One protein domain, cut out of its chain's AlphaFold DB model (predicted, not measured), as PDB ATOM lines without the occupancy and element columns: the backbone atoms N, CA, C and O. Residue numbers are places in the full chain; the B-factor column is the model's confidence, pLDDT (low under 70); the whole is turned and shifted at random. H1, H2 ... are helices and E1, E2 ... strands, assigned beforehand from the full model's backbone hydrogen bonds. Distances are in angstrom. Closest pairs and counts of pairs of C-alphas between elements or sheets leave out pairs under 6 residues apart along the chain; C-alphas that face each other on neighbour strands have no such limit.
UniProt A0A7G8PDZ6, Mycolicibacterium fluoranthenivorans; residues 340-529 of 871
ATOM      1  N   LYS A 340     134.979 271.323 293.340       88.81
ATOM      2  CA  LYS A 340     135.228 272.011 292.063       88.81
ATOM      3  C   LYS A 340     134.620 271.240 290.886       88.81
ATOM      4  O   LYS A 340     133.841 271.813 290.133       88.81
ATOM      5  N   VAL A 341     134.893 269.940 290.774       90.44
ATOM      6  CA  VAL A 341     134.347 269.128 289.676       90.44
ATOM      7  C   VAL A 341     132.822 269.030 289.745       90.44
ATOM      8  O   VAL A 341     132.165 269.101 288.710       90.44
ATOM      9  N   ALA A 342     132.234 268.920 290.937       91.31
ATOM     10  CA  ALA A 342     130.780 268.923 291.090       91.31
ATOM     11  C   ALA A 342     130.149 270.237 290.591       91.31
ATOM     12  O   ALA A 342     129.120 270.223 289.919       91.31
ATOM     13  N   LEU A 343     130.790 271.375 290.853       89.81
ATOM     14  CA  LEU A 343     130.352 272.664 290.319       89.81
ATOM     15  C   LEU A 343     130.545 272.757 288.804       89.81
ATOM     16  O   LEU A 343     129.662 273.249 288.103       89.81
ATOM     17  N   ASP A 344     131.637 272.206 288.278       89.81
ATOM     18  CA  ASP A 344     131.849 272.136 286.837       89.81
ATOM     19  C   ASP A 344     130.805 271.226 286.151       89.81
ATOM     20  O   ASP A 344     130.475 271.445 284.985       89.81
ATOM     21  N   VAL A 345     130.271 270.200 286.831       90.44
ATOM     22  CA  VAL A 345     129.130 269.397 286.338       90.44
ATOM     23  C   VAL A 345     127.870 270.255 286.250       90.44
ATOM     24  O   VAL A 345     127.166 270.202 285.242       90.44
ATOM     25  N   ALA A 346     127.593 271.086 287.258       88.75
ATOM     26  CA  ALA A 346     126.464 272.015 287.205       88.75
ATOM     27  C   ALA A 346     126.594 272.998 286.026       88.75
ATOM     28  O   ALA A 346     125.615 273.266 285.328       88.75
ATOM     29  N   GLN A 347     127.809 273.472 285.735       86.31
ATOM     30  CA  GLN A 347     128.071 274.308 284.560       86.31
ATOM     31  C   GLN A 347     127.835 273.568 283.230       86.31
ATOM     32  O   GLN A 347     127.290 274.156 282.297       86.31
ATOM     33  N   ASP A 348     128.190 272.285 283.119       87.75
ATOM     34  CA  ASP A 348     127.913 271.491 281.907       87.75
ATOM     35  C   ASP A 348     126.413 271.231 281.712       87.75
ATOM     36  O   ASP A 348     125.895 271.295 280.591       87.75
ATOM     37  N   LEU A 349     125.680 271.000 282.803       85.44
ATOM     38  CA  LEU A 349     124.220 270.904 282.769       85.44
ATOM     39  C   LEU A 349     123.577 272.221 282.325       85.44
ATOM     40  O   LEU A 349     122.586 272.212 281.593       85.44
ATOM     41  N   HIS A 350     124.175 273.353 282.695       83.62
ATOM     42  CA  HIS A 350     123.758 274.645 282.171       83.62
ATOM     43  C   HIS A 350     124.018 274.776 280.663       83.62
ATOM     44  O   HIS A 350     123.106 275.124 279.914       83.62
ATOM     45  N   ARG A 351     125.216 274.411 280.184       83.44
ATOM     46  CA  ARG A 351     125.554 274.436 278.743       83.44
ATOM     47  C   ARG A 351     124.627 273.555 277.901       83.44
ATOM     48  O   ARG A 351     124.319 273.903 276.766       83.44
ATOM     49  N   SER A 352     124.154 272.443 278.463       82.69
ATOM     50  CA  SER A 352     123.172 271.552 277.827       82.69
ATOM     51  C   SER A 352     121.711 272.000 277.996       82.69
ATOM     52  O   SER A 352     120.805 271.269 277.602       82.69
ATOM     53  N   LYS A 353     121.467 273.202 278.544       78.94
ATOM     54  CA  LYS A 353     120.139 273.797 278.800       78.94
ATOM     55  C   LYS A 353     119.235 272.967 279.722       78.94
ATOM     56  O   LYS A 353     118.016 273.099 279.676       78.94
ATOM     57  N   ARG A 354     119.824 272.132 280.581       77.94
ATOM     58  CA  ARG A 354     119.111 271.319 281.586       77.94
ATOM     59  C   ARG A 354     119.085 271.953 282.974       77.94
ATOM     60  O   ARG A 354     118.385 271.466 283.860       77.94
ATOM     61  N   LEU A 355     119.867 273.014 283.165       83.31
ATOM     62  CA  LEU A 355     119.964 273.776 284.402       83.31
ATOM     63  C   LEU A 355     120.079 275.276 284.095       83.31
ATOM     64  O   LEU A 355     120.820 275.687 283.201       83.31
ATOM     65  N   ASN A 356     119.376 276.115 284.850       85.19
ATOM     66  CA  ASN A 356     119.560 277.564 284.780       85.19
ATOM     67  C   ASN A 356     120.916 277.950 285.410       85.19
ATOM     68  O   ASN A 356     121.269 277.426 286.469       85.19
ATOM     69  N   SER A 357     121.684 278.863 284.800       81.94
ATOM     70  CA  SER A 357     123.009 279.235 285.334       81.94
ATOM     71  C   SER A 357     122.933 279.816 286.742       81.94
ATOM     72  O   SER A 357     123.825 279.568 287.551       81.94
ATOM     73  N   LEU A 358     121.849 280.520 287.073       85.62
ATOM     74  CA  LEU A 358     121.666 281.125 288.389       85.62
ATOM     75  C   LEU A 358     121.456 280.070 289.483       85.62
ATOM     76  O   LEU A 358     121.888 280.286 290.612       85.62
ATOM     77  N   HIS A 359     120.887 278.895 289.178       87.12
ATOM     78  CA  HIS A 359     120.836 277.781 290.141       87.12
ATOM     79  C   HIS A 359     122.226 277.235 290.448       87.12
ATOM     80  O   HIS A 359     122.521 276.943 291.605       87.12
ATOM     81  N   ALA A 360     123.091 277.115 289.436       84.75
ATOM     82  CA  ALA A 360     124.465 276.661 289.633       84.75
ATOM     83  C   ALA A 360     125.251 277.645 290.514       84.75
ATOM     84  O   ALA A 360     125.886 277.224 291.479       84.75
ATOM     85  N   VAL A 361     125.141 278.950 290.241       86.06
ATOM     86  CA  VAL A 361     125.777 280.013 291.040       86.06
ATOM     87  C   VAL A 361     125.244 280.021 292.479       86.06
ATOM     88  O   VAL A 361     126.021 279.999 293.436       86.06
ATOM     89  N   ASN A 362     123.922 279.953 292.663       88.06
ATOM     90  CA  ASN A 362     123.313 279.906 293.995       88.06
ATOM     91  C   ASN A 362     123.672 278.623 294.765       88.06
ATOM     92  O   ASN A 362     123.838 278.672 295.986       88.06
ATOM     93  N   ALA A 363     123.860 277.487 294.084       90.38
ATOM     94  CA  ALA A 363     124.312 276.249 294.716       90.38
ATOM     95  C   ALA A 363     125.726 276.381 295.312       90.38
ATOM     96  O   ALA A 363     125.968 275.841 296.392       90.38
ATOM     97  N   VAL A 364     126.635 277.145 294.688       89.06
ATOM     98  CA  VAL A 364     127.963 277.448 295.266       89.06
ATOM     99  C   VAL A 364     127.809 278.142 296.619       89.06
ATOM    100  O   VAL A 364     128.426 277.731 297.603       89.06
ATOM    101  N   MET A 365     126.951 279.164 296.685       85.62
ATOM    102  CA  MET A 365     126.685 279.909 297.919       85.62
ATOM    103  C   MET A 365     126.040 279.016 298.985       85.62
ATOM    104  O   MET A 365     126.454 279.042 300.144       85.62
ATOM    105  N   CYS A 366     125.100 278.155 298.588       89.81
ATOM    106  CA  CYS A 366     124.494 277.173 299.483       89.81
ATOM    107  C   CYS A 366     125.546 276.228 300.077       89.81
ATOM    108  O   CYS A 366     125.567 276.027 301.289       89.81
ATOM    109  N   ILE A 367     126.433 275.668 299.242       91.81
ATOM    110  CA  ILE A 367     127.505 274.752 299.667       91.81
ATOM    111  C   ILE A 367     128.463 275.458 300.636       91.81
ATOM    112  O   ILE A 367     128.819 274.897 301.677       91.81
ATOM    113  N   ARG A 368     128.834 276.707 300.331       89.38
ATOM    114  CA  ARG A 368     129.673 277.554 301.193       89.38
ATOM    115  C   ARG A 368     129.077 277.680 302.594       89.38
ATOM    116  O   ARG A 368     129.791 277.492 303.579       89.38
ATOM    117  N   GLU A 369     127.782 277.940 302.689       88.94
ATOM    118  CA  GLU A 369     127.103 278.202 303.960       88.94
ATOM    119  C   GLU A 369     126.770 276.926 304.730       88.94
ATOM    120  O   GLU A 369     127.077 276.830 305.917       88.94
ATOM    121  N   LEU A 370     126.257 275.889 304.062       90.75
ATOM    122  CA  LEU A 370     125.954 274.615 304.719       90.75
ATOM    123  C   LEU A 370     127.216 273.924 305.263       90.75
ATOM    124  O   LEU A 370     127.144 273.243 306.287       90.75
ATOM    125  N   SER A 371     128.385 274.138 304.639       89.25
ATOM    126  CA  SER A 371     129.664 273.576 305.105       89.25
ATOM    127  C   SER A 371     130.012 273.967 306.547       89.25
ATOM    128  O   SER A 371     130.664 273.190 307.241       89.25
ATOM    129  N   LYS A 372     129.509 275.116 307.034       88.88
ATOM    130  CA  LYS A 372     129.682 275.588 308.422       88.88
ATOM    131  C   LYS A 372     129.060 274.647 309.455       88.88
ATOM    132  O   LYS A 372     129.451 274.680 310.617       88.88
ATOM    133  N   TYR A 373     128.081 273.840 309.044       89.69
ATOM    134  CA  TYR A 373     127.219 273.077 309.947       89.69
ATOM    135  C   TYR A 373     127.350 271.557 309.785       89.69
ATOM    136  O   TYR A 373     126.767 270.812 310.569       89.69
ATOM    137  N   LEU A 374     128.106 271.079 308.791       86.56
ATOM    138  CA  LEU A 374     128.286 269.644 308.528       86.56
ATOM    139  C   LEU A 374     129.383 268.981 309.382       86.56
ATOM    140  O   LEU A 374     129.476 267.749 309.426       86.56
ATOM    141  N   GLY A 375     130.199 269.772 310.080       78.31
ATOM    142  CA  GLY A 375     131.239 269.286 310.984       78.31
ATOM    143  C   GLY A 375     131.496 270.237 312.150       78.31
ATOM    144  O   GLY A 375     131.196 271.425 312.073       78.31
ATOM    145  N   SER A 376     132.051 269.699 313.236       68.38
ATOM    146  CA  SER A 376     132.580 270.468 314.367       68.38
ATOM    147  C   SER A 376     133.972 269.946 314.704       68.38
ATOM    148  O   SER A 376     134.127 268.804 315.149       68.38
ATOM    149  N   GLY A 377     134.995 270.754 314.416       63.72
ATOM    150  CA  GLY A 377     136.387 270.309 314.451       63.72
ATOM    151  C   GLY A 377     136.599 269.079 313.562       63.72
ATOM    152  O   GLY A 377     136.224 269.075 312.392       63.72
ATOM    153  N   SER A 378     137.153 268.011 314.137       56.06
ATOM    154  CA  SER A 378     137.457 266.755 313.438       56.06
ATOM    155  C   SER A 378     136.301 265.743 313.409       56.06
ATOM    156  O   SER A 378     136.550 264.572 313.145       56.06
ATOM    157  N   TYR A 379     135.059 266.138 313.714       64.25
ATOM    158  CA  TYR A 379     133.914 265.220 313.778       64.25
ATOM    159  C   TYR A 379     132.795 265.624 312.818       64.25
ATOM    160  O   TYR A 379     132.369 266.782 312.792       64.25
ATOM    161  N   LYS A 380     132.258 264.650 312.071       77.31
ATOM    162  CA  LYS A 380     131.050 264.841 311.255       77.31
ATOM    163  C   LYS A 380     129.789 264.936 312.116       77.31
ATOM    164  O   LYS A 380     129.641 264.192 313.088       77.31
ATOM    165  N   ILE A 381     128.847 265.788 311.716       79.00
ATOM    166  CA  ILE A 381     127.541 265.939 312.374       79.00
ATOM    167  C   ILE A 381     126.440 265.529 311.394       79.00
ATOM    168  O   ILE A 381     126.469 265.905 310.222       79.00
ATOM    169  N   ALA A 382     125.478 264.738 311.869       81.94
ATOM    170  CA  ALA A 382     124.245 264.476 311.138       81.94
ATOM    171  C   ALA A 382     123.226 265.565 311.482       81.94
ATOM    172  O   ALA A 382     122.868 265.718 312.650       81.94
ATOM    173  N   VAL A 383     122.781 266.319 310.479       87.12
ATOM    174  CA  VAL A 383     121.834 267.433 310.650       87.12
ATOM    175  C   VAL A 383     120.608 267.178 309.782       87.12
ATOM    176  O   VAL A 383     120.744 266.708 308.655       87.12
ATOM    177  N   GLU A 384     119.415 267.466 310.294       89.12
ATOM    178  CA  GLU A 384     118.176 267.394 309.514       89.12
ATOM    179  C   GLU A 384     118.211 268.416 308.357       89.12
ATOM    180  O   GLU A 384     118.733 269.518 308.510       89.12
ATOM    181  N   ARG A 385     117.713 268.046 307.171       91.31
ATOM    182  CA  ARG A 385     117.866 268.808 305.923       91.31
ATOM    183  C   ARG A 385     117.234 270.194 306.012       91.31
ATOM    184  O   ARG A 385     117.867 271.154 305.577       91.31
ATOM    185  N   ARG A 386     116.014 270.321 306.545       90.00
ATOM    186  CA  ARG A 386     115.355 271.626 306.700       90.00
ATOM    187  C   ARG A 386     116.016 272.464 307.784       90.00
ATOM    188  O   ARG A 386     116.185 273.657 307.573       90.00
ATOM    189  N   GLU A 387     116.455 271.873 308.891       90.38
ATOM    190  CA  GLU A 387     117.245 272.571 309.910       90.38
ATOM    191  C   GLU A 387     118.558 273.109 309.324       90.38
ATOM    192  O   GLU A 387     118.915 274.267 309.546       90.38
ATOM    193  N   LEU A 388     119.260 272.289 308.537       91.69
ATOM    194  CA  LEU A 388     120.483 272.679 307.842       91.69
ATOM    195  C   LEU A 388     120.216 273.809 306.843       91.69
ATOM    196  O   LEU A 388     120.979 274.773 306.796       91.69
ATOM    197  N   ALA A 389     119.129 273.709 306.079       91.81
ATOM    198  CA  ALA A 389     118.715 274.739 305.139       91.81
ATOM    199  C   ALA A 389     118.356 276.046 305.843       91.81
ATOM    200  O   ALA A 389     118.828 277.092 305.422       91.81
ATOM    201  N   ALA A 390     117.578 275.994 306.927       89.62
ATOM    202  CA  ALA A 390     117.208 277.163 307.714       89.62
ATOM    203  C   ALA A 390     118.450 277.849 308.297       89.62
ATOM    204  O   ALA A 390     118.572 279.062 308.197       89.62
ATOM    205  N   LYS A 391     119.418 277.085 308.824       89.69
ATOM    206  CA  LYS A 391     120.701 277.627 309.304       89.69
ATOM    207  C   LYS A 391     121.512 278.287 308.191       89.69
ATOM    208  O   LYS A 391     121.983 279.404 308.382       89.69
ATOM    209  N   ALA A 392     121.656 277.618 307.047       89.50
ATOM    210  CA  ALA A 392     122.358 278.177 305.896       89.50
ATOM    211  C   ALA A 392     121.671 279.468 305.426       89.50
ATOM    212  O   ALA A 392     122.303 280.518 305.396       89.50
ATOM    213  N   LEU A 393     120.364 279.411 305.161       85.31
ATOM    214  CA  LEU A 393     119.542 280.546 304.748       85.31
ATOM    215  C   LEU A 393     119.611 281.709 305.733       85.31
ATOM    216  O   LEU A 393     119.781 282.838 305.297       85.31
ATOM    217  N   THR A 394     119.533 281.457 307.042       84.88
ATOM    218  CA  THR A 394     119.708 282.510 308.049       84.88
ATOM    219  C   THR A 394     121.110 283.095 307.970       84.88
ATOM    220  O   THR A 394     121.236 284.305 308.034       84.88
ATOM    221  N   GLY A 395     122.157 282.296 307.754       81.69
ATOM    222  CA  GLY A 395     123.511 282.815 307.520       81.69
ATOM    223  C   GLY A 395     123.617 283.745 306.303       81.69
ATOM    224  O   GLY A 395     124.403 284.686 306.326       81.69
ATOM    225  N   ILE A 396     122.802 283.513 305.272       79.56
ATOM    226  CA  ILE A 396     122.762 284.314 304.035       79.56
ATOM    227  C   ILE A 396     121.891 285.558 304.187       79.56
ATOM    228  O   ILE A 396     122.253 286.621 303.699       79.56
ATOM    229  N   ALA A 397     120.755 285.419 304.862       79.12
ATOM    230  CA  ALA A 397     119.743 286.453 305.014       79.12
ATOM    231  C   ALA A 397     119.858 287.231 306.332       79.12
ATOM    232  O   ALA A 397     119.039 288.114 306.555       79.12
ATOM    233  N   HIS A 398     120.832 286.923 307.204       71.06
ATOM    234  CA  HIS A 398     120.953 287.493 308.560       71.06
ATOM    235  C   HIS A 398     120.847 289.021 308.556       71.06
ATOM    236  O   HIS A 398     120.324 289.630 309.482       71.06
ATOM    237  N   GLN A 399     121.361 289.623 307.497       68.00
ATOM    238  CA  GLN A 399     121.408 291.054 307.297       68.00
ATOM    239  C   GLN A 399     120.054 291.699 306.981       68.00
ATOM    240  O   GLN A 399     119.876 292.862 307.294       68.00
ATOM    241  N   VAL A 400     119.117 290.942 306.407       69.62
ATOM    242  CA  VAL A 400     117.852 291.441 305.840       69.62
ATOM    243  C   VAL A 400     116.623 290.860 306.565       69.62
ATOM    244  O   VAL A 400     115.483 291.244 306.325       69.62
ATOM    245  N   SER A 401     116.828 289.888 307.457       67.81
ATOM    246  CA  SER A 401     115.779 289.282 308.276       67.81
ATOM    247  C   SER A 401     116.356 288.823 309.613       67.81
ATOM    248  O   SER A 401     117.185 287.912 309.655       67.81
ATOM    249  N   GLU A 402     115.858 289.392 310.714       61.03
ATOM    250  CA  GLU A 402     116.170 288.931 312.079       61.03
ATOM    251  C   GLU A 402     115.382 287.665 312.467       61.03
ATOM    252  O   GLU A 402     115.773 286.925 313.377       61.03
ATOM    253  N   ASP A 403     114.290 287.379 311.753       65.62
ATOM    254  CA  ASP A 403     113.426 286.238 312.031       65.62
ATOM    255  C   ASP A 403     114.077 284.902 311.665       65.62
ATOM    256  O   ASP A 403     114.763 284.744 310.648       65.62
ATOM    257  N   LYS A 404     113.778 283.876 312.469       66.56
ATOM    258  CA  LYS A 404     114.093 282.493 312.103       66.56
ATOM    259  C   LYS A 404     113.316 282.117 310.846       66.56
ATOM    260  O   LYS A 404     112.087 282.077 310.856       66.56
ATOM    261  N   ILE A 405     114.045 281.761 309.793       79.25
ATOM    262  CA  ILE A 405     113.456 281.329 308.526       79.25
ATOM    263  C   ILE A 405     112.713 280.008 308.737       79.25
ATOM    264  O   ILE A 405     113.302 278.996 309.126       79.25
ATOM    265  N   SER A 406     111.407 280.027 308.473       79.00
ATOM    266  CA  SER A 406     110.540 278.850 308.509       79.00
ATOM    267  C   SER A 406     110.388 278.259 307.111       79.00
ATOM    268  O   SER A 406     110.078 278.970 306.159       79.00
ATOM    269  N   LEU A 407     110.580 276.945 306.992       83.94
ATOM    270  CA  LEU A 407     110.470 276.187 305.739       83.94
ATOM    271  C   LEU A 407     109.223 275.284 305.727       83.94
ATOM    272  O   LEU A 407     109.244 274.178 305.188       83.94
ATOM    273  N   GLU A 408     108.138 275.732 306.362       82.81
ATOM    274  CA  GLU A 408     106.876 274.980 306.452       82.81
ATOM    275  C   GLU A 408     105.926 275.192 305.258       82.81
ATOM    276  O   GLU A 408     104.839 274.610 305.223       82.81
ATOM    277  N   ASP A 409     106.346 275.975 304.263       83.12
ATOM    278  CA  ASP A 409     105.564 276.300 303.069       83.12
ATOM    279  C   ASP A 409     105.180 275.040 302.243       83.12
ATOM    280  O   ASP A 409     106.027 274.168 302.001       83.12
ATOM    281  N   PRO A 410     103.921 274.907 301.772       87.75
ATOM    282  CA  PRO A 410     103.482 273.766 300.960       87.75
ATOM    283  C   PRO A 410     104.295 273.550 299.674       87.75
ATOM    284  O   PRO A 410     104.507 272.408 299.260       87.75
ATOM    285  N   SER A 411     104.779 274.626 299.058       89.88
ATOM    286  CA  SER A 411     105.583 274.613 297.832       89.88
ATOM    287  C   SER A 411     106.952 273.992 298.086       89.88
ATOM    288  O   SER A 411     107.430 273.201 297.272       89.88
ATOM    289  N   ILE A 412     107.551 274.272 299.250       90.69
ATOM    290  CA  ILE A 412     108.795 273.641 299.711       90.69
ATOM    291  C   ILE A 412     108.591 272.133 299.880       90.69
ATOM    292  O   ILE A 412     109.373 271.346 299.353       90.69
ATOM    293  N   ARG A 413     107.496 271.710 300.526       88.56
ATOM    294  CA  ARG A 413     107.172 270.277 300.683       88.56
ATOM    295  C   ARG A 413     107.006 269.576 299.336       88.56
ATOM    296  O   ARG A 413     107.472 268.454 299.147       88.56
ATOM    297  N   ARG A 414     106.348 270.242 298.385       90.00
ATOM    298  CA  ARG A 414     106.163 269.726 297.027       90.00
ATOM    299  C   ARG A 414     107.488 269.632 296.268       90.00
ATOM    300  O   ARG A 414     107.699 268.663 295.543       90.00
ATOM    301  N   LEU A 415     108.388 270.595 296.461       91.56
ATOM    302  CA  LEU A 415     109.740 270.551 295.909       91.56
ATOM    303  C   LEU A 415     110.532 269.356 296.432       91.56
ATOM    304  O   LEU A 415     111.107 268.623 295.635       91.56
ATOM    305  N   GLU A 416     110.513 269.138 297.746       89.38
ATOM    306  CA  GLU A 416     111.151 267.982 298.376       89.38
ATOM    307  C   GLU A 416     110.619 266.670 297.796       89.38
ATOM    308  O   GLU A 416     111.406 265.839 297.356       89.38
ATOM    309  N   GLN A 417     109.294 266.516 297.696       86.94
ATOM    310  CA  GLN A 417     108.682 265.317 297.122       86.94
ATOM    311  C   GLN A 417     109.195 265.033 295.701       86.94
ATOM    312  O   GLN A 417     109.563 263.901 295.387       86.94
ATOM    313  N   MET A 418     109.258 266.053 294.842       88.06
ATOM    314  CA  MET A 418     109.739 265.890 293.465       88.06
ATOM    315  C   MET A 418     111.251 265.641 293.391       88.06
ATOM    316  O   MET A 418     111.703 264.897 292.524       88.06
ATOM    317  N   ALA A 419     112.033 266.239 294.291       86.25
ATOM    318  CA  ALA A 419     113.478 266.044 294.345       86.25
ATOM    319  C   ALA A 419     113.876 264.676 294.925       86.25
ATOM    320  O   ALA A 419     114.899 264.116 294.519       86.25
ATOM    321  N   ASP A 420     113.094 264.147 295.867       82.62
ATOM    322  CA  ASP A 420     113.342 262.875 296.554       82.62
ATOM    323  C   ASP A 420     112.780 261.674 295.775       82.62
ATOM    324  O   ASP A 420     113.346 260.584 295.823       82.62
ATOM    325  N   THR A 421     111.707 261.881 295.005       77.31
ATOM    326  CA  THR A 421     111.108 260.873 294.113       77.31
ATOM    327  C   THR A 421     110.962 261.408 292.684       77.31
ATOM    328  O   THR A 421     109.848 261.699 292.240       77.31
ATOM    329  N   PRO A 422     112.071 261.579 291.943       65.44
ATOM    330  CA  PRO A 422     112.018 262.098 290.590       65.44
ATOM    331  C   PRO A 422     111.454 261.064 289.611       65.44
ATOM    332  O   PRO A 422     111.460 259.855 289.854       65.44
ATOM    333  N   GLY A 423     110.949 261.564 288.483       62.38
ATOM    334  CA  GLY A 423     110.403 260.726 287.420       62.38
ATOM    335  C   GLY A 423     111.471 259.838 286.776       62.38
ATOM    336  O   GLY A 423     112.644 260.198 286.718       62.38
ATOM    337  N   ALA A 424     111.047 258.688 286.247       60.31
ATOM    338  CA  ALA A 424     111.948 257.725 285.608       60.31
ATOM    339  C   ALA A 424     112.603 258.249 284.312       60.31
ATOM    340  O   ALA A 424     113.658 257.752 283.928       60.31
ATOM    341  N   GLU A 425     111.981 259.223 283.638       65.94
ATOM    342  CA  GLU A 425     112.450 259.767 282.354       65.94
ATOM    343  C   GLU A 425     113.417 260.955 282.503       65.94
ATOM    344  O   GLU A 425     114.327 261.088 281.690       65.94
ATOM    345  N   ASP A 426     113.266 261.790 283.541       72.56
ATOM    346  CA  ASP A 426     114.147 262.940 283.796       72.56
ATOM    347  C   ASP A 426     114.364 263.159 285.300       72.56
ATOM    348  O   ASP A 426     113.517 263.706 286.015       72.56
ATOM    349  N   VAL A 427     115.536 262.731 285.779       74.12
ATOM    350  CA  VAL A 427     115.904 262.732 287.204       74.12
ATOM    351  C   VAL A 427     116.097 264.157 287.741       74.12
ATOM    352  O   VAL A 427     115.902 264.421 288.931       74.12
ATOM    353  N   LEU A 428     116.458 265.097 286.863       81.88
ATOM    354  CA  LEU A 428     116.728 266.496 287.199       81.88
ATOM    355  C   LEU A 428     115.613 267.451 286.762       81.88
ATOM    356  O   LEU A 428     115.732 268.656 286.987       81.88
ATOM    357  N   GLY A 429     114.505 266.936 286.219       82.31
ATOM    358  CA  GLY A 429     113.424 267.758 285.670       82.31
ATOM    359  C   GLY A 429     112.856 268.773 286.664       82.31
ATOM    360  O   GLY A 429     112.526 269.893 286.284       82.31
ATOM    361  N   TRP A 430     112.843 268.442 287.959       87.56
ATOM    362  CA  TRP A 430     112.392 269.330 289.039       87.56
ATOM    363  C   TRP A 430     113.190 270.646 289.161       87.56
ATOM    364  O   TRP A 430     112.667 271.623 289.694       87.56
ATOM    365  N   LEU A 431     114.427 270.714 288.657       86.88
ATOM    366  CA  LEU A 431     115.213 271.956 288.628       86.88
ATOM    367  C   LEU A 431     114.694 272.939 287.577       86.88
ATOM    368  O   LEU A 431     114.734 274.147 287.789       86.88
ATOM    369  N   SER A 432     114.182 272.416 286.465       82.31
ATOM    370  CA  SER A 432     113.745 273.212 285.315       82.31
ATOM    371  C   SER A 432     112.257 273.573 285.354       82.31
ATOM    372  O   SER A 432     111.791 274.349 284.520       82.31
ATOM    373  N   LEU A 433     111.497 273.031 286.314       85.50
ATOM    374  CA  LEU A 433     110.064 273.294 286.430       85.50
ATOM    375  C   LEU A 433     109.783 274.722 286.935       85.50
ATOM    376  O   LEU A 433     110.339 275.138 287.959       85.50
ATOM    377  N   PRO A 434     108.855 275.454 286.291       83.81
ATOM    378  CA  PRO A 434     108.486 276.798 286.723       83.81
ATOM    379  C   PRO A 434     107.792 276.753 288.091       83.81
ATOM    380  O   PRO A 434     107.128 275.762 288.423       83.81
ATOM    381  N   ARG A 435     107.912 277.830 288.874       86.31
ATOM    382  CA  ARG A 435     107.395 277.925 290.253       86.31
ATOM    383  C   ARG A 435     105.895 277.664 290.367       86.31
ATOM    384  O   ARG A 435     105.495 276.967 291.298       86.31
ATOM    385  N   ARG A 436     105.089 278.070 289.380       83.75
ATOM    386  CA  ARG A 436     103.652 277.718 289.298       83.75
ATOM    387  C   ARG A 436     103.351 276.227 289.468       83.75
ATOM    388  O   ARG A 436     102.314 275.857 290.009       83.75
ATOM    389  N   THR A 437     104.272 275.353 289.064       86.81
ATOM    390  CA  THR A 437     104.135 273.893 289.227       86.81
ATOM    391  C   THR A 437     104.097 273.478 290.698       86.81
ATOM    392  O   THR A 437     103.504 272.458 291.048       86.81
ATOM    393  N   TYR A 438     104.708 274.285 291.564       87.19
ATOM    394  CA  TYR A 438     104.813 274.067 293.000       87.19
ATOM    395  C   TYR A 438     103.698 274.753 293.794       87.19
ATOM    396  O   TYR A 438     103.608 274.527 294.994       87.19
ATOM    397  N   GLY A 439     102.805 275.497 293.128       83.94
ATOM    398  CA  GLY A 439     101.733 276.259 293.773       83.94
ATOM    399  C   GLY A 439     102.128 277.686 294.160       83.94
ATOM    400  O   GLY A 439     101.391 278.327 294.898       83.94
ATOM    401  N   LEU A 440     103.266 278.175 293.662       81.06
ATOM    402  CA  LEU A 440     103.658 279.576 293.779       81.06
ATOM    403  C   LEU A 440     103.153 280.335 292.557       81.06
ATOM    404  O   LEU A 440     103.583 280.055 291.436       81.06
ATOM    405  N   ASP A 441     102.249 281.283 292.766       67.50
ATOM    406  CA  ASP A 441     101.759 282.132 291.686       67.50
ATOM    407  C   ASP A 441     102.902 283.017 291.162       67.50
ATOM    408  O   ASP A 441     103.377 283.930 291.832       67.50
ATOM    409  N   ASP A 442     103.356 282.737 289.937       58.00
ATOM    410  CA  ASP A 442     104.329 283.571 289.214       58.00
ATOM    411  C   ASP A 442     103.726 284.925 288.786       58.00
ATOM    412  O   ASP A 442     104.446 285.889 288.501       58.00
ATOM    413  N   TYR A 443     102.393 284.994 288.757       51.50
ATOM    414  CA  TYR A 443     101.616 286.133 288.302       51.50
ATOM    415  C   TYR A 443     101.235 287.018 289.481       51.50
ATOM    416  O   TYR A 443     100.316 286.724 290.241       51.50
ATOM    417  N   THR A 444     101.922 288.149 289.591       46.34
ATOM    418  CA  THR A 444     101.453 289.282 290.382       46.34
ATOM    419  C   THR A 444     100.145 289.759 289.768       46.34
ATOM    420  O   THR A 444     100.131 290.344 288.683       46.34
ATOM    421  N   SER A 445      99.031 289.502 290.442       40.28
ATOM    422  CA  SER A 445      97.768 290.173 290.173       40.28
ATOM    423  C   SER A 445      97.938 291.673 290.452       40.28
ATOM    424  O   SER A 445      97.700 292.119 291.567       40.28
ATOM    425  N   GLY A 446      98.409 292.443 289.468       46.62
ATOM    426  CA  GLY A 446      98.372 293.912 289.480       46.62
ATOM    427  C   GLY A 446      99.071 294.619 290.652       46.62
ATOM    428  O   GLY A 446      98.604 295.681 291.061       46.62
ATOM    429  N   LEU A 447     100.152 294.067 291.216       53.31
ATOM    430  CA  LEU A 447     100.821 294.635 292.391       53.31
ATOM    431  C   LEU A 447     102.324 294.852 292.168       53.31
ATOM    432  O   LEU A 447     103.023 294.042 291.562       53.31
ATOM    433  N   TRP A 448     102.767 296.017 292.635       66.69
ATOM    434  CA  TRP A 448     104.075 296.628 292.419       66.69
ATOM    435  C   TRP A 448     105.179 295.987 293.260       66.69
ATOM    436  O   TRP A 448     104.874 295.521 294.358       66.69
ATOM    437  N   PRO A 449     106.455 296.045 292.830       71.25
ATOM    438  CA  PRO A 449     107.603 295.557 293.598       71.25
ATOM    439  C   PRO A 449     107.579 295.916 295.086       71.25
ATOM    440  O   PRO A 449     107.719 295.040 295.928       71.25
ATOM    441  N   TRP A 450     107.303 297.176 295.423       72.19
ATOM    442  CA  TRP A 450     107.235 297.666 296.808       72.19
ATOM    443  C   TRP A 450     105.962 297.262 297.571       72.19
ATOM    444  O   TRP A 450     105.889 297.461 298.778       72.19
ATOM    445  N   LYS A 451     104.940 296.720 296.894       76.19
ATOM    446  CA  LYS A 451     103.745 296.143 297.539       76.19
ATOM    447  C   LYS A 451     103.917 294.653 297.843       76.19
ATOM    448  O   LYS A 451     103.352 294.179 298.820       76.19
ATOM    449  N   GLU A 452     104.666 293.934 297.012       80.06
ATOM    450  CA  GLU A 452     104.934 292.496 297.171       80.06
ATOM    451  C   GLU A 452     106.190 292.222 298.013       80.06
ATOM    452  O   GLU A 452     106.269 291.208 298.705       80.06
ATOM    453  N   ASP A 453     107.159 293.137 297.972       85.12
ATOM    454  CA  ASP A 453     108.412 293.096 298.722       85.12
ATOM    455  C   ASP A 453     108.553 294.353 299.593       85.12
ATOM    456  O   ASP A 453     109.464 295.163 299.424       85.12
ATOM    457  N   THR A 454     107.607 294.543 300.517       82.06
ATOM    458  CA  THR A 454     107.516 295.738 301.381       82.06
ATOM    459  C   THR A 454     108.743 295.959 302.260       82.06
ATOM    460  O   THR A 454     108.975 297.063 302.739       82.06
ATOM    461  N   GLU A 455     109.507 294.898 302.497       84.50
ATOM    462  CA  GLU A 455     110.695 294.897 303.345       84.50
ATOM    463  C   GLU A 455     111.997 294.834 302.535       84.50
ATOM    464  O   GLU A 455     113.066 294.647 303.104       84.50
ATOM    465  N   ASN A 456     111.924 294.985 301.207       87.19
ATOM    466  CA  ASN A 456     113.080 294.996 300.311       87.19
ATOM    467  C   ASN A 456     113.994 293.758 300.438       87.19
ATOM    468  O   ASN A 456     115.213 293.842 300.276       87.19
ATOM    469  N   ARG A 457     113.415 292.580 300.696       89.00
ATOM    470  CA  ARG A 457     114.159 291.351 301.000       89.00
ATOM    471  C   ARG A 457     114.678 290.624 299.765       89.00
ATOM    472  O   ARG A 457     115.562 289.771 299.876       89.00
ATOM    473  N   THR A 458     114.136 290.919 298.587       91.31
ATOM    474  CA  THR A 458     114.476 290.209 297.345       91.31
ATOM    475  C   THR A 458     115.491 290.955 296.483       91.31
ATOM    476  O   THR A 458     115.673 292.164 296.615       91.31
ATOM    477  N   SER A 459     116.188 290.221 295.615       91.75
ATOM    478  CA  SER A 459     117.273 290.727 294.764       91.75
ATOM    479  C   SER A 459     117.414 289.897 293.484       91.75
ATOM    480  O   SER A 459     116.789 288.842 293.324       91.75
ATOM    481  N   GLY A 460     118.232 290.387 292.556       91.44
ATOM    482  CA  GLY A 460     118.650 289.699 291.344       91.44
ATOM    483  C   GLY A 460     117.458 289.262 290.489       91.44
ATOM    484  O   GLY A 460     116.601 290.085 290.157       91.44
ATOM    485  N   PRO A 461     117.340 287.971 290.134       89.56
ATOM    486  CA  PRO A 461     116.239 287.485 289.299       89.56
ATOM    487  C   PRO A 461     114.847 287.642 289.933       89.56
ATOM    488  O   PRO A 461     113.845 287.435 289.248       89.56
ATOM    489  N   LEU A 462     114.767 287.946 291.234       89.88
ATOM    490  CA  LEU A 462     113.511 288.062 291.970       89.88
ATOM    491  C   LEU A 462     113.276 289.412 292.627       89.88
ATOM    492  O   LEU A 462     112.380 289.509 293.459       89.88
ATOM    493  N   LEU A 463     114.016 290.447 292.229       89.38
ATOM    494  CA  LEU A 463     113.802 291.800 292.726       89.38
ATOM    495  C   LEU A 463     112.321 292.211 292.617       89.38
ATOM    496  O   LEU A 463     111.736 292.210 291.531       89.38
ATOM    497  N   GLY A 464     111.727 292.571 293.756       85.38
ATOM    498  CA  GLY A 464     110.334 293.005 293.838       85.38
ATOM    499  C   GLY A 464     109.305 291.877 293.856       85.38
ATOM    500  O   GLY A 464     108.123 292.130 293.626       85.38
ATOM    501  N   LYS A 465     109.723 290.626 294.057       86.12
ATOM    502  CA  LYS A 465     108.807 289.494 294.246       86.12
ATOM    503  C   LYS A 465     108.616 289.209 295.729       86.12
ATOM    504  O   LYS A 465     109.399 289.629 296.569       86.12
ATOM    505  N   ARG A 466     107.576 288.439 296.043       86.00
ATOM    506  CA  ARG A 466     107.311 288.011 297.414       86.00
ATOM    507  C   ARG A 466     108.469 287.210 298.004       86.00
ATOM    508  O   ARG A 466     109.090 286.392 297.317       86.00
ATOM    509  N   TRP A 467     108.688 287.382 299.304       85.56
ATOM    510  CA  TRP A 467     109.738 286.703 300.063       85.56
ATOM    511  C   TRP A 467     109.709 285.173 299.914       85.56
ATOM    512  O   TRP A 467     110.755 284.533 299.784       85.56
ATOM    513  N   GLU A 468     108.518 284.574 299.854       86.38
ATOM    514  CA  GLU A 468     108.340 283.127 299.716       86.38
ATOM    515  C   GLU A 468     108.918 282.593 298.394       86.38
ATOM    516  O   GLU A 468     109.480 281.496 298.361       86.38
ATOM    517  N   ALA A 469     108.864 283.382 297.314       87.50
ATOM    518  CA  ALA A 469     109.446 283.007 296.027       87.50
ATOM    519  C   ALA A 469     110.983 282.993 296.079       87.50
ATOM    520  O   ALA A 469     111.611 282.083 295.528       87.50
ATOM    521  N   ALA A 470     111.588 283.966 296.768       89.06
ATOM    522  CA  ALA A 470     113.035 284.025 296.960       89.06
ATOM    523  C   ALA A 470     113.538 282.863 297.824       89.06
ATOM    524  O   ALA A 470     114.481 282.169 297.430       89.06
ATOM    525  N   LEU A 471     112.861 282.589 298.946       88.56
ATOM    526  CA  LEU A 471     113.152 281.435 299.799       88.56
ATOM    527  C   LEU A 471     113.045 280.115 299.038       88.56
ATOM    528  O   LEU A 471     113.905 279.247 299.181       88.56
ATOM    529  N   PHE A 472     112.013 279.966 298.209       91.62
ATOM    530  CA  PHE A 472     111.802 278.764 297.417       91.62
ATOM    531  C   PHE A 472     112.930 278.507 296.409       91.62
ATOM    532  O   PHE A 472     113.470 277.400 296.363       91.62
ATOM    533  N   GLU A 473     113.334 279.511 295.627       90.44
ATOM    534  CA  GLU A 473     114.417 279.359 294.639       90.44
ATOM    535  C   GLU A 473     115.778 279.139 295.297       90.44
ATOM    536  O   GLU A 473     116.624 278.384 294.795       90.44
ATOM    537  N   TYR A 474     115.977 279.747 296.464       89.62
ATOM    538  CA  TYR A 474     117.153 279.484 297.270       89.62
ATOM    539  C   TYR A 474     117.158 278.041 297.786       89.62
ATOM    540  O   TYR A 474     118.148 277.326 297.632       89.62
ATOM    541  N   TYR A 475     116.037 277.566 298.334       92.44
ATOM    542  CA  TYR A 475     115.901 276.196 298.822       92.44
ATOM    543  C   TYR A 475     116.053 275.158 297.694       92.44
ATOM    544  O   TYR A 475     116.689 274.120 297.880       92.44
ATOM    545  N   ARG A 476     115.575 275.464 296.482       92.75
ATOM    546  CA  ARG A 476     115.836 274.665 295.275       92.75
ATOM    547  C   ARG A 476     117.331 274.539 294.982       92.75
ATOM    548  O   ARG A 476     117.825 273.428 294.775       92.75
ATOM    549  N   SER A 477     118.055 275.656 295.018       92.44
ATOM    550  CA  SER A 477     119.512 275.687 294.817       92.44
ATOM    551  C   SER A 477     120.266 274.979 295.952       92.44
ATOM    552  O   SER A 477     121.293 274.341 295.723       92.44
ATOM    553  N   PHE A 478     119.722 275.004 297.170       93.56
ATOM    554  CA  PHE A 478     120.246 274.267 298.317       93.56
ATOM    555  C   PHE A 478     120.128 272.747 298.136       93.56
ATOM    556  O   PHE A 478     121.109 272.029 298.351       93.56
ATOM    557  N   ILE A 479     118.974 272.243 297.678       93.00
ATOM    558  CA  ILE A 479     118.810 270.815 297.347       93.00
ATOM    559  C   ILE A 479     119.789 270.411 296.240       93.00
ATOM    560  O   ILE A 479     120.418 269.355 296.339       93.00
ATOM    561  N   LEU A 480     119.959 271.250 295.209       92.69
ATOM    562  CA  LEU A 480     120.966 271.021 294.171       92.69
ATOM    563  C   LEU A 480     122.370 270.904 294.779       92.69
ATOM    564  O   LEU A 480     123.076 269.947 294.477       92.69
ATOM    565  N   GLY A 481     122.745 271.816 295.679       94.00
ATOM    566  CA  GLY A 481     124.023 271.776 296.388       94.00
ATOM    567  C   GLY A 481     124.253 270.462 297.143       94.00
ATOM    568  O   GLY A 481     125.313 269.852 297.003       94.00
ATOM    569  N   ILE A 482     123.247 269.962 297.872       93.44
ATOM    570  CA  ILE A 482     123.326 268.648 298.538       93.44
ATOM    571  C   ILE A 482     123.511 267.524 297.516       93.44
ATOM    572  O   ILE A 482     124.375 266.670 297.711       93.44
ATOM    573  N   LYS A 483     122.735 267.512 296.425       91.38
ATOM    574  CA  LYS A 483     122.845 266.466 295.397       91.38
ATOM    575  C   LYS A 483     124.204 266.485 294.693       91.38
ATOM    576  O   LYS A 483     124.750 265.417 294.440       91.38
ATOM    577  N   LEU A 484     124.780 267.662 294.441       92.19
ATOM    578  CA  LEU A 484     126.134 267.810 293.894       92.19
ATOM    579  C   LEU A 484     127.193 267.254 294.854       92.19
ATOM    580  O   LEU A 484     128.048 266.475 294.439       92.19
ATOM    581  N   LEU A 485     127.113 267.586 296.146       92.56
ATOM    582  CA  LEU A 485     128.023 267.036 297.156       92.56
ATOM    583  C   LEU A 485     127.842 265.523 297.354       92.56
ATOM    584  O   LEU A 485     128.805 264.830 297.685       92.56
ATOM    585  N   SER A 486     126.620 265.014 297.178       89.94
ATOM    586  CA  SER A 486     126.317 263.582 297.254       89.94
ATOM    587  C   SER A 486     126.908 262.838 296.059       89.94
ATOM    588  O   SER A 486     127.615 261.853 296.246       89.94
ATOM    589  N   ALA A 487     126.719 263.366 294.842       87.44
ATOM    590  CA  ALA A 487     127.346 262.857 293.621       87.44
ATOM    591  C   ALA A 487     128.880 262.882 293.704       87.44
ATOM    592  O   ALA A 487     129.549 261.983 293.200       87.44
ATOM    593  N   ALA A 488     129.436 263.878 294.402       88.19
ATOM    594  CA  ALA A 488     130.866 263.978 294.663       88.19
ATOM    595  C   ALA A 488     131.390 263.002 295.734       88.19
ATOM    596  O   ALA A 488     132.592 262.958 295.993       88.19
ATOM    597  N   GLY A 489     130.513 262.239 296.393       85.88
ATOM    598  CA  GLY A 489     130.888 261.343 297.482       85.88
ATOM    599  C   GLY A 489     131.401 262.073 298.728       85.88
ATOM    600  O   GLY A 489     132.188 261.503 299.483       85.88
ATOM    601  N   ILE A 490     130.970 263.319 298.961       89.00
ATOM    602  CA  ILE A 490     131.359 264.131 300.127       89.00
ATOM    603  C   ILE A 490     130.327 264.002 301.248       89.00
ATOM    604  O   ILE A 490     130.684 263.764 302.408       89.00
ATOM    605  N   VAL A 491     129.045 264.150 300.907       89.25
ATOM    606  CA  VAL A 491     127.923 263.986 301.841       89.25
ATOM    607  C   VAL A 491     127.114 262.751 301.485       89.25
ATOM    608  O   VAL A 491     127.155 262.258 300.365       89.25
ATOM    609  N   ARG A 492     126.350 262.268 302.456       84.12
ATOM    610  CA  ARG A 492     125.282 261.294 302.258       84.12
ATOM    611  C   ARG A 492     123.990 261.840 302.849       84.12
ATOM    612  O   ARG A 492     124.023 262.483 303.904       84.12
ATOM    613  N   THR A 493     122.873 261.538 302.204       82.81
ATOM    614  CA  THR A 493     121.531 261.799 302.727       82.81
ATOM    615  C   THR A 493     120.928 260.520 303.292       82.81
ATOM    616  O   THR A 493     121.036 259.465 302.675       82.81
ATOM    617  N   ASN A 494     120.296 260.583 304.465       71.31
ATOM    618  CA  ASN A 494     119.551 259.452 305.025       71.31
ATOM    619  C   ASN A 494     118.138 259.893 305.400       71.31
ATOM    620  O   ASN A 494     117.981 260.931 306.042       71.31
ATOM    621  N   ASN A 495     117.132 259.080 305.086       70.19
ATOM    622  CA  ASN A 495     115.782 259.286 305.607       70.19
ATOM    623  C   ASN A 495     115.778 259.159 307.146       70.19
ATOM    624  O   ASN A 495     116.647 258.515 307.735       70.19
ATOM    625  N   MET A 496     114.824 259.814 307.798       62.62
ATOM    626  CA  MET A 496     114.598 259.888 309.241       62.62
ATOM    627  C   MET A 496     113.105 259.712 309.540       62.62
ATOM    628  O   MET A 496     112.255 259.921 308.670       62.62
ATOM    629  N   SER A 497     112.783 259.381 310.799       53.28
ATOM    630  CA  SER A 497     111.409 259.073 311.206       53.28
ATOM    631  C   SER A 497     110.474 260.248 310.939       53.28
ATOM    632  O   SER A 497     110.798 261.407 311.200       53.28
ATOM    633  N   GLY A 498     109.305 259.938 310.372       61.28
ATOM    634  CA  GLY A 498     108.333 260.948 309.952       61.28
ATOM    635  C   GLY A 498     108.619 261.586 308.587       61.28
ATOM    636  O   GLY A 498     108.136 262.686 308.343       61.28
ATOM    637  N   GLY A 499     109.390 260.928 307.711       65.19
ATOM    638  CA  GLY A 499     109.626 261.380 306.330       65.19
ATOM    639  C   GLY A 499     110.636 262.524 306.200       65.19
ATOM    640  O   GLY A 499     110.703 263.169 305.158       65.19
ATOM    641  N   LYS A 500     111.410 262.795 307.256       74.00
ATOM    642  CA  LYS A 500     112.482 263.800 307.243       74.00
ATOM    643  C   LYS A 500     113.745 263.217 306.611       74.00
ATOM    644  O   LYS A 500     113.895 262.003 306.538       74.00
ATOM    645  N   GLN A 501     114.684 264.064 306.204       82.12
ATOM    646  CA  GLN A 501     116.006 263.633 305.741       82.12
ATOM    647  C   GLN A 501     117.105 264.275 306.580       82.12
ATOM    648  O   GLN A 501     116.973 265.411 307.012       82.12
ATOM    649  N   SER A 502     118.205 263.560 306.779       84.38
ATOM    650  CA  SER A 502     119.443 264.063 307.374       84.38
ATOM    651  C   SER A 502     120.552 264.120 306.336       84.38
ATOM    652  O   SER A 502     120.615 263.273 305.446       84.38
ATOM    653  N   VAL A 503     121.452 265.086 306.483       89.44
ATOM    654  CA  VAL A 503     122.677 265.239 305.696       89.44
ATOM    655  C   VAL A 503     123.867 265.012 306.625       89.44
ATOM    656  O   VAL A 503     123.875 265.465 307.770       89.44
ATOM    657  N   THR A 504     124.873 264.260 306.182       86.75
ATOM    658  CA  THR A 504     126.085 263.983 306.973       86.75
ATOM    659  C   THR A 504     127.290 263.838 306.057       86.75
ATOM    660  O   THR A 504     127.162 263.268 304.975       86.75
ATOM    661  N   LEU A 505     128.474 264.268 306.497       87.81
ATOM    662  CA  LEU A 505     129.718 263.947 305.788       87.81
ATOM    663  C   LEU A 505     129.947 262.430 305.739       87.81
ATOM    664  O   LEU A 505     129.568 261.683 306.647       87.81
ATOM    665  N   ILE A 506     130.598 261.950 304.686       82.25
ATOM    666  CA  ILE A 506     130.955 260.531 304.579       82.25
ATOM    667  C   ILE A 506     132.103 260.194 305.540       82.25
ATOM    668  O   ILE A 506     132.029 259.185 306.254       82.25
ATOM    669  N   HIS A 507     133.100 261.078 305.650       80.75
ATOM    670  CA  HIS A 507     134.271 260.900 306.507       80.75
ATOM    671  C   HIS A 507     134.540 262.113 307.410       80.75
ATOM    672  O   HIS A 507     134.284 263.253 307.032       80.75
ATOM    673  N   ASP A 508     135.100 261.859 308.593       75.81
ATOM    674  CA  ASP A 508     135.388 262.869 309.621       75.81
ATOM    675  C   ASP A 508     136.391 263.931 309.125       75.81
ATOM    676  O   ASP A 508     136.165 265.132 309.256       75.81
ATOM    677  N   ARG A 509     137.452 263.494 308.428       80.31
ATOM    678  CA  ARG A 509     138.480 264.378 307.836       80.31
ATOM    679  C   ARG A 509     137.986 265.239 306.654       80.31
ATOM    680  O   ARG A 509     138.744 266.067 306.162       80.31
ATOM    681  N   PHE A 510     136.740 265.087 306.182       87.38
ATOM    682  CA  PHE A 510     136.223 265.895 305.060       87.38
ATOM    683  C   PHE A 510     135.814 267.313 305.462       87.38
ATOM    684  O   PHE A 510     135.791 268.196 304.606       87.38
ATOM    685  N   ALA A 511     135.527 267.551 306.747       84.81
ATOM    686  CA  ALA A 511     135.138 268.873 307.239       84.81
ATOM    687  C   ALA A 511     136.222 269.929 306.952       84.81
ATOM    688  O   ALA A 511     135.915 271.003 306.442       84.81
ATOM    689  N   ILE A 512     137.493 269.575 307.181       81.38
ATOM    690  CA  ILE A 512     138.654 270.438 306.918       81.38
ATOM    691  C   ILE A 512     138.759 270.771 305.422       81.38
ATOM    692  O   ILE A 512     138.975 271.920 305.053       81.38
ATOM    693  N   GLY A 513     138.545 269.787 304.543       83.69
ATOM    694  CA  GLY A 513     138.564 270.009 303.094       83.69
ATOM    695  C   GLY A 513     137.492 270.988 302.614       83.69
ATOM    696  O   GLY A 513     137.784 271.878 301.815       83.69
ATOM    697  N   LEU A 514     136.270 270.874 303.141       87.19
ATOM    698  CA  LEU A 514     135.193 271.824 302.845       87.19
ATOM    699  C   LEU A 514     135.484 273.221 303.398       87.19
ATOM    700  O   LEU A 514     135.200 274.207 302.722       87.19
ATOM    701  N   GLN A 515     136.066 273.310 304.596       83.88
ATOM    702  CA  GLN A 515     136.479 274.581 305.182       83.88
ATOM    703  C   GLN A 515     137.532 275.286 304.314       83.88
ATOM    704  O   GLN A 515     137.368 276.463 303.999       83.88
ATOM    705  N   ASN A 516     138.554 274.561 303.858       81.69
ATOM    706  CA  ASN A 516     139.600 275.112 302.997       81.69
ATOM    707  C   ASN A 516     139.039 275.568 301.643       81.69
ATOM    708  O   ASN A 516     139.391 276.635 301.144       81.69
ATOM    709  N   TRP A 517     138.133 274.782 301.050       86.75
ATOM    710  CA  TRP A 517     137.440 275.178 299.823       86.75
ATOM    711  C   TRP A 517     136.622 276.462 300.022       86.75
ATOM    712  O   TRP A 517     136.685 277.365 299.191       86.75
ATOM    713  N   ARG A 518     135.903 276.565 301.146       85.75
ATOM    714  CA  ARG A 518     135.089 277.730 301.517       85.75
ATOM    715  C   ARG A 518     135.924 279.009 301.629       85.75
ATOM    716  O   ARG A 518     135.463 280.065 301.207       85.75
ATOM    717  N   GLU A 519     137.108 278.916 302.227       80.88
ATOM    718  CA  GLU A 519     138.012 280.052 302.463       80.88
ATOM    719  C   GLU A 519     138.719 280.523 301.182       80.88
ATOM    720  O   GLU A 519     139.028 281.703 301.063       80.88
ATOM    721  N   GLY A 520     138.891 279.643 300.190       72.81
ATOM    722  CA  GLY A 520     139.525 279.968 298.906       72.81
ATOM    723  C   GLY A 520     138.612 280.577 297.829       72.81
ATOM    724  O   GLY A 520     139.082 280.818 296.719       72.81
ATOM    725  N   LEU A 521     137.319 280.797 298.098       71.62
ATOM    726  CA  LEU A 521     136.387 281.391 297.127       71.62
ATOM    727  C   LEU A 521     136.384 282.918 297.206       71.62
ATOM    728  O   LEU A 521     135.752 283.496 298.099       71.62
ATOM    729  N   ALA A 522     136.990 283.557 296.206       67.69
ATOM    730  CA  ALA A 522     136.682 284.943 295.878       67.69
ATOM    731  C   ALA A 522     135.205 285.048 295.455       67.69
ATOM    732  O   ALA A 522     134.720 284.203 294.704       67.69
ATOM    733  N   GLN A 523     134.483 286.042 295.978       69.44
ATOM    734  CA  GLN A 523     133.129 286.352 295.514       69.44
ATOM    735  C   GLN A 523     133.210 287.363 294.381       69.44
ATOM    736  O   GLN A 523     133.930 288.352 294.493       69.44
ATOM    737  N   ASP A 524     132.441 287.133 293.327       75.00
ATOM    738  CA  ASP A 524     132.325 288.055 292.209       75.00
ATOM    739  C   ASP A 524     130.941 288.735 292.187       75.00
ATOM    740  O   ASP A 524     129.956 288.215 292.713       75.00
ATOM    741  N   PHE A 525     130.823 289.899 291.546       72.81
ATOM    742  CA  PHE A 525     129.559 290.635 291.436       72.81
ATOM    743  C   PHE A 525     128.441 289.814 290.779       72.81
ATOM    744  O   PHE A 525     127.281 289.960 291.153       72.81
ATOM    745  N   ALA A 526     128.765 288.944 289.817       72.12
ATOM    746  CA  ALA A 526     127.784 288.038 289.213       72.12
ATOM    747  C   ALA A 526     127.249 287.028 290.231       72.12
ATOM    748  O   ALA A 526     126.069 286.694 290.169       72.12
ATOM    749  N   ASP A 527     128.077 286.590 291.184       78.12
ATOM    750  CA  ASP A 527     127.638 285.672 292.233       78.12
ATOM    751  C   ASP A 527     126.628 286.340 293.160       78.12
ATOM    752  O   ASP A 527     125.653 285.718 293.577       78.12
ATOM    753  N   ILE A 528     126.847 287.620 293.469       79.31
ATOM    754  CA  ILE A 528     125.949 288.409 294.317       79.31
ATOM    755  C   ILE A 528     124.672 288.764 293.552       79.31
ATOM    756  O   ILE A 528     123.578 288.591 294.080       79.31
ATOM    757  N   ALA A 529     124.787 289.187 292.294       80.88
ATOM    758  CA  ALA A 529     123.645 289.530 291.446       80.88
ATOM    759  C   ALA A 529     122.749 288.328 291.108       80.88
ATOM    760  O   ALA A 529     121.578 288.501 290.781       80.88
TER     761      ALA A 529
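AT A GLANCE: This is residues 340 to 529 of the 871 residues of a protein of Mycolicibacterium fluoranthenivorans (UniProt A0A7G8PDZ6). One long helix, H8, runs through the middle, with H2 crossing it, H4 side by side with its first half, and H1 folded back along H2 and packed on the far part of H8. H3 crosses the end of H2, and a small two-strand hairpin, E1 and E2, packs on the last part of H8 and the start of H3, while the short H7 lies far out on a loop beyond the start of H8. The printed part has 190 residues with ten named helices and two named strands, in the order H1 to H8, E1, E2, H9, H10; the sheet E1 - E2 is antiparallel and the class is mostly helix. It is compact, with a radius of gyration of the C-alphas of 16.5 A and spans of 53 by 40 by 38 A.

IN THESE COORDINATES: H1, residues 340 to 351, begins at C-alpha 340 (135.228, 272.011, 292.063) and is 16.6 A long. H2 is residues 357 to 370, 20.1 A; H3 is residues 385 to 397, 17.8 A; H4 is residues 410 to 420, 15.3 A. H5, residues 429 to 432, H6, residues 435 to 438, and H7, residues 449 to 452, are short. H8, residues 467 to 487, is 30.3 A long and begins at C-alpha 467 (109.738, 286.703, 300.063). E1 is residues 491 to 496, 15.8 A, and E2 residues 500 to 505, 17.3 A. H9 is residues 510 to 519, 14.5 A, and H10, residues 525 to 529, ends at C-alpha 529 (123.645, 289.530, 291.446).

HOW THE PARTS SIT: H8 is the hub, touching four helices. H2 touches it about perpendicular, at 77 degrees, with the C-alphas of Ala 363 and Gly 481 closest at 4.8 A. H4 touches residues 472 to 479 of H8 at a shallow tilt of 15 degrees, the same way, closest at Ile 412 and Phe 472, 6.4 A between C-alphas. H1 touches H8 with residues 342 to 346 alone, closest C-alphas Ala 342 and Leu 484, 5.5 A, and forms a helical hairpin with H2. H3 only just touches H8, with 3 pairs of C-alphas within 8 A, closest Ala 389 and Phe 478 at 7.0 A. H6 touches H4, closest C-alphas Ser 411 and Tyr 438, 4.9 A; H5 only just touches H4, with 3 pairs within 8 A, closest Met 418 and Trp 430 at 6.2 A. In the hairpin E1 and E2, N 494 and O 502 are 2.9 A apart, within hydrogen-bond range. H9 and H10 are each close to H2 but not clearly touching, at 5.4 A and 6.1 A between closest C-alphas; H7 touches no helix. Every O i to N i+4 pair is within hydrogen-bond range in H1, H2, H3, H4, H8, H9 and H10; H5, H6 and H7 are too short for one.

THE WHOLE: The C-alphas farthest apart, of Ser 378 and Gly 446, are 53.3 A apart. The printed part has no cut. The links H2 to H3, H3 to H4 and H7 to H8 are long. The mean pLDDT of the printed part is 81.7, and 28 residues are under 70, among them 399 to 404 and 441 to 448.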